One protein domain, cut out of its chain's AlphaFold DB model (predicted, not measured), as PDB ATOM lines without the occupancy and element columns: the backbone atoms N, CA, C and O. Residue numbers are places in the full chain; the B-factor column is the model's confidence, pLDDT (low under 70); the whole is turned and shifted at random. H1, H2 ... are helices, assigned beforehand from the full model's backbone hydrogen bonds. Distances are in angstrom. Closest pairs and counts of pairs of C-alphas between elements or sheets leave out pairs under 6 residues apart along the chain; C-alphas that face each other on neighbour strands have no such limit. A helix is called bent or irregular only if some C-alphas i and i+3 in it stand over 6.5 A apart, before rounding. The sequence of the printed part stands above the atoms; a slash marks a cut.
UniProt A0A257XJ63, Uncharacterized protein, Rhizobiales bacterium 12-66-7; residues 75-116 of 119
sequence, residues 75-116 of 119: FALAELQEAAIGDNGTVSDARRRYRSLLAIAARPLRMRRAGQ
ATOM      1  N   PHE A  75     213.209 419.876 437.157       82.38
ATOM      2  CA  PHE A  75     213.766 419.925 438.507       82.38
ATOM      3  C   PHE A  75     215.028 419.064 438.651       82.38
ATOM      4  O   PHE A  75     216.072 419.572 439.038       82.38
ATOM      5  N   ALA A  76     214.974 417.784 438.262       81.94
ATOM      6  CA  ALA A  76     216.144 416.906 438.338       81.94
ATOM      7  C   ALA A  76     217.295 417.404 437.452       81.94
ATOM      8  O   ALA A  76     218.466 417.212 437.776       81.94
ATOM      9  N   LEU A  77     216.969 418.045 436.324       85.00
ATOM     10  CA  LEU A  77     217.966 418.658 435.462       85.00
ATOM     11  C   LEU A  77     218.632 419.869 436.127       85.00
ATOM     12  O   LEU A  77     219.849 419.983 436.024       85.00
ATOM     13  N   ALA A  78     217.867 420.736 436.794       84.38
ATOM     14  CA  ALA A  78     218.398 421.885 437.525       84.38
ATOM     15  C   ALA A  78     219.317 421.443 438.677       84.38
ATOM     16  O   ALA A  78     220.456 421.888 438.746       84.38
ATOM     17  N   GLU A  79     218.889 420.472 439.488       83.94
ATOM     18  CA  GLU A  79     219.709 419.893 440.568       83.94
ATOM     19  C   GLU A  79     221.046 419.338 440.046       83.94
ATOM     20  O   GLU A  79     222.116 419.571 440.609       83.94
ATOM     21  N   LEU A  80     221.011 418.627 438.913       84.56
ATOM     22  CA  LEU A  80     222.220 418.089 438.287       84.56
ATOM     23  C   LEU A  80     223.103 419.163 437.640       84.56
ATOM     24  O   LEU A  80     224.303 418.924 437.490       84.56
ATOM     25  N   GLN A  81     222.534 420.297 437.225       84.00
ATOM     26  CA  GLN A  81     223.287 421.449 436.726       84.00
ATOM     27  C   GLN A  81     223.996 422.169 437.864       84.00
ATOM     28  O   GLN A  81     225.189 422.416 437.740       84.00
ATOM     29  N   GLU A  82     223.319 422.416 438.983       81.44
ATOM     30  CA  GLU A  82     223.933 422.997 440.183       81.44
ATOM     31  C   GLU A  82     225.104 422.138 440.675       81.44
ATOM     32  O   GLU A  82     226.221 422.625 440.858       81.44
ATOM     33  N   ALA A  83     224.912 420.817 440.735       77.88
ATOM     34  CA  ALA A  83     225.985 419.874 441.049       77.88
ATOM     35  C   ALA A  83     227.114 419.829 439.994       77.88
ATOM     36  O   ALA A  83     228.173 419.256 440.244       77.88
ATOM     37  N   ALA A  84     226.895 420.365 438.792       75.06
ATOM     38  CA  ALA A  84     227.898 420.440 437.732       75.06
ATOM     39  C   ALA A  84     228.611 421.801 437.683       75.06
ATOM     40  O   ALA A  84     229.758 421.845 437.247       75.06
ATOM     41  N   ILE A  85     227.991 422.886 438.155       71.12
ATOM     42  CA  ILE A  85     228.594 424.230 438.204       71.12
ATOM     43  C   ILE A  85     229.843 424.242 439.099       71.12
ATOM     44  O   ILE A  85     230.823 424.897 438.754       71.12
ATOM     45  N   GLY A  86     229.874 423.430 440.164       67.88
ATOM     46  CA  GLY A  86     231.080 423.212 440.978       67.88
ATOM     47  C   GLY A  86     232.290 422.645 440.210       67.88
ATOM     48  O   GLY A  86     233.420 422.828 440.652       67.88
ATOM     49  N   ASP A  87     232.061 422.035 439.038       69.19
ATOM     50  CA  ASP A  87     233.069 421.420 438.160       69.19
ATOM     51  C   ASP A  87     233.201 422.131 436.784       69.19
ATOM     52  O   ASP A  87     233.756 421.550 435.849       69.19
ATOM     53  N   ASN A  88     232.664 423.350 436.599       73.06
ATOM     54  CA  ASN A  88     232.525 424.031 435.288       73.06
ATOM     55  C   ASN A  88     231.674 423.272 434.238       73.06
ATOM     56  O   ASN A  88     231.912 423.369 433.032       73.06
ATOM     57  N   GLY A  89     230.685 422.490 434.666       76.00
ATOM     58  CA  GLY A  89     229.824 421.719 433.767       76.00
ATOM     59  C   GLY A  89     228.690 422.520 433.113       76.00
ATOM     60  O   GLY A  89     228.332 423.618 433.530       76.00
ATOM     61  N   THR A  90     228.088 421.932 432.074       81.75
ATOM     62  CA  THR A  90     226.987 422.521 431.292       81.75
ATOM     63  C   THR A  90     225.659 421.772 431.462       81.75
ATOM     64  O   THR A  90     225.593 420.650 431.967       81.75
ATOM     65  N   VAL A  91     224.571 422.338 430.919       81.56
ATOM     66  CA  VAL A  91     223.269 421.657 430.759       81.56
ATOM     67  C   VAL A  91     223.397 420.294 430.060       81.56
ATOM     68  O   VAL A  91     222.693 419.340 430.402       81.56
ATOM     69  N   SER A  92     224.296 420.194 429.079       82.56
ATOM     70  CA  SER A  92     224.567 418.950 428.353       82.56
ATOM     71  C   SER A  92     225.192 417.893 429.270       82.56
ATOM     72  O   SER A  92     224.788 416.726 429.240       82.56
ATOM     73  N   ASP A  93     226.108 418.303 430.152       84.75
ATOM     74  CA  ASP A  93     226.725 417.417 431.143       84.75
ATOM     75  C   ASP A  93     225.704 416.902 432.157       84.75
ATOM     76  O   ASP A  93     225.692 415.706 432.450       84.75
ATOM     77  N   ALA A  94     224.786 417.755 432.621       85.06
ATOM     78  CA  ALA A  94     223.692 417.348 433.501       85.06
ATOM     79  C   ALA A  94     222.771 416.310 432.833       85.06
ATOM     80  O   ALA A  94     222.468 415.270 433.425       85.06
ATOM     81  N   ARG A  95     222.398 416.511 431.556       83.62
ATOM     82  CA  ARG A  95     221.636 415.509 430.782       83.62
ATOM     83  C   ARG A  95     222.406 414.198 430.617       83.62
ATOM     84  O   ARG A  95     221.806 413.126 430.719       83.62
ATOM     85  N   ARG A  96     223.722 414.256 430.372       84.19
ATOM     86  CA  ARG A  96     224.585 413.064 430.290       84.19
ATOM     87  C   ARG A  96     224.606 412.316 431.624       84.19
ATOM     88  O   ARG A  96     224.335 411.119 431.630       84.19
ATOM     89  N   ARG A  97     224.852 413.017 432.740       85.25
ATOM     90  CA  ARG A  97     224.853 412.461 434.106       85.25
ATOM     91  C   ARG A  97     223.503 411.815 434.443       85.25
ATOM     92  O   ARG A  97     223.484 410.678 434.905       85.25
ATOM     93  N   TYR A  98     222.385 412.464 434.111       84.12
ATOM     94  CA  TYR A  98     221.046 411.893 434.296       84.12
ATOM     95  C   TYR A  98     220.850 410.585 433.523       84.12
ATOM     96  O   TYR A  98     220.422 409.579 434.082       84.12
ATOM     97  N   ARG A  99     221.221 410.556 432.235       82.38
ATOM     98  CA  ARG A  99     221.141 409.331 431.422       82.38
ATOM     99  C   ARG A  99     222.024 408.216 431.978       82.38
ATOM    100  O   ARG A  99     221.604 407.061 431.976       82.38
ATOM    101  N   SER A 100     223.215 408.544 432.478       83.56
ATOM    102  CA  SER A 100     224.090 407.586 433.161       83.56
ATOM    103  C   SER A 100     223.450 407.042 434.442       83.56
ATOM    104  O   SER A 100     223.476 405.831 434.650       83.56
ATOM    105  N   LEU A 101     222.820 407.894 435.256       81.88
ATOM    106  CA  LEU A 101     222.088 407.477 436.457       81.88
ATOM    107  C   LEU A 101     220.930 406.537 436.114       81.88
ATOM    108  O   LEU A 101     220.831 405.461 436.700       81.88
ATOM    109  N   LEU A 102     220.115 406.874 435.108       81.81
ATOM    110  CA  LEU A 102     219.050 405.989 434.629       81.81
ATOM    111  C   LEU A 102     219.601 404.653 434.112       81.81
ATOM    112  O   LEU A 102     219.023 403.599 434.370       81.81
ATOM    113  N   ALA A 103     220.734 404.667 433.405       77.06
ATOM    114  CA  ALA A 103     221.369 403.448 432.912       77.06
ATOM    115  C   ALA A 103     221.878 402.547 434.051       77.06
ATOM    116  O   ALA A 103     221.768 401.323 433.949       77.06
ATOM    117  N   ILE A 104     222.403 403.135 435.131       78.56
ATOM    118  CA  ILE A 104     222.824 402.415 436.339       78.56
ATOM    119  C   ILE A 104     221.603 401.875 437.088       78.56
ATOM    120  O   ILE A 104     221.571 400.687 437.406       78.56
ATOM    121  N   ALA A 105     220.576 402.700 437.300       73.06
ATOM    122  CA  ALA A 105     219.331 402.296 437.950       73.06
ATOM    123  C   ALA A 105     218.623 401.160 437.188       73.06
ATOM    124  O   ALA A 105     218.062 400.251 437.791       73.06
ATOM    125  N   ALA A 106     218.719 401.145 435.854       68.44
ATOM    126  CA  ALA A 106     218.190 400.076 435.009       68.44
ATOM    127  C   ALA A 106     219.070 398.806 434.966       68.44
ATOM    128  O   ALA A 106     218.653 397.785 434.408       68.44
ATOM    129  N   ARG A 107     220.297 398.830 435.505       65.06
ATOM    130  CA  ARG A 107     221.271 397.726 435.398       65.06
ATOM    131  C   ARG A 107     220.805 396.420 436.063       65.06
ATOM    132  O   ARG A 107     220.945 395.381 435.412       65.06
ATOM    133  N   PRO A 108     220.196 396.424 437.267       65.38
ATOM    134  CA  PRO A 108     219.657 395.208 437.881       65.38
ATOM    135  C   PRO A 108     218.578 394.534 437.017       65.38
ATOM    136  O   PRO A 108     218.564 393.311 436.869       65.38
ATOM    137  N   LEU A 109     217.721 395.333 436.366       59.97
ATOM    138  CA  LEU A 109     216.686 394.840 435.449       59.97
ATOM    139  C   LEU A 109     217.294 394.202 434.189       59.97
ATOM    140  O   LEU A 109     216.811 393.171 433.717       59.97
ATOM    141  N   ARG A 110     218.379 394.778 433.650       58.69
ATOM    142  CA  ARG A 110     219.102 394.230 432.487       58.69
ATOM    143  C   ARG A 110     219.815 392.917 432.807       58.69
ATOM    144  O   ARG A 110     219.764 392.001 431.992       58.69
ATOM    145  N   MET A 111     220.426 392.801 433.987       60.09
ATOM    146  CA  MET A 111     221.098 391.570 434.422       60.09
ATOM    147  C   MET A 111     220.113 390.412 434.629       60.09
ATOM    148  O   MET A 111     220.395 389.300 434.195       60.09
ATOM    149  N   ARG A 112     218.921 390.671 435.190       57.16
ATOM    150  CA  ARG A 112     217.860 389.650 435.293       57.16
ATOM    151  C   ARG A 112     217.363 389.164 433.929       57.16
ATOM    152  O   ARG A 112     217.110 387.975 433.780       57.16
ATOM    153  N   ARG A 113     217.252 390.048 432.928       52.03
ATOM    154  CA  ARG A 113     216.892 389.653 431.550       52.03
ATOM    155  C   ARG A 113     218.002 388.872 430.849       52.03
ATOM    156  O   ARG A 113     217.704 387.905 430.167       52.03
ATOM    157  N   ALA A 114     219.264 389.265 431.026       58.84
ATOM    158  CA  ALA A 114     220.407 388.563 430.435       58.84
ATOM    159  C   ALA A 114     220.633 387.162 431.041       58.84
ATOM    160  O   ALA A 114     221.214 386.304 430.386       58.84
ATOM    161  N   GLY A 115     220.159 386.928 432.271       51.88
ATOM    162  CA  GLY A 115     220.186 385.624 432.939       51.88
ATOM    163  C   GLY A 115     218.986 384.712 432.653       51.88
ATOM    164  O   GLY A 115     218.959 383.603 433.176       51.88
ATOM    165  N   GLN A 116     217.997 385.142 431.860       42.16
ATOM    166  CA  GLN A 116     216.924 384.262 431.386       42.16
ATOM    167  C   GLN A 116     217.323 383.679 430.021       42.16
ATOM    168  O   GLN A 116     217.239 384.396 429.022       42.16
TER     169      GLN A 116
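AT A GLANCE: This is residues 75 to 116 of the 119 residues of an uncharacterized protein of Rhizobiales bacterium 12-66-7 (UniProt A0A257XJ63). A long helical arm, made of H2 with the short helix H3 beyond its end, has a small head at its beginning, where H1 is set crosswise on the first turns of H2 at a steep angle. Residues 99 to 116, which hold the last part of H2 and the whole of H3, stick out free from this head and make most of the length. The printed part has 42 residues with three named helices, in the order H1, H2, H3, and no named strand; its class is all helix. It is only just loose, close to extended, with a radius of gyration of the C-alphas of 13.5 A, and its C-alphas span 42 by 18 by 13 A.

IN THESE COORDINATES: H1 takes residues 75 to 85, from Phe 75 with its C-alpha at (213.766, 419.925, 438.507) to Ile 85, 15.4 A from first to last C-alpha. H2, the longest helix with 15 residues, takes residues 91 to 105, from Val 91 with its C-alpha at (223.269, 421.657, 430.759) to Ala 105, 21.0 A from first to last C-alpha. H3 takes residues 107 to 114 and ends at C-alpha 114, at (220.407, 388.563, 430.435); it measures 10.5 A from first to last C-alpha.

HOW THE PARTS SIT: H1 and H2 touch, with 13 pairs of C-alphas within 8 A. Their closest C-alphas are those of Leu 80 and Ala 94, 5.1 A apart. Their lines stand at a steep tilt of 65 degrees, and they run opposite ways. Their centres are 10.8 A apart. A tight link of 5 residues joins H1 to H2. H2 and H3 meet only through their link, which is tight, with 1 residue, Ala 106. H1 and H3 are apart, and H3 touches no helix. In H1, H2 and H3 every O i to N i+4 pair is within hydrogen-bond range, and no helix is bent.

THE WHOLE: The two C-alphas farthest apart are those of Asn 88 and Gln 116, 42.9 A from each other; those of Phe 75 and Gln 116, the first and last printed residues, are 36.5 A apart. Residues 99 to 116, of which 99 to 105 belong to H2 and 107 to 114 to H3, stand free. The printed part has no cut, and it has no long link. The mean pLDDT of the printed part is 74.5. Confidence is low, under 70, for 13 residues, namely residues 86 to 87 and 106 to 116; the mean pLDDT of H3 is 60, against 81 for H1 and 82 for H2 in this predicted model.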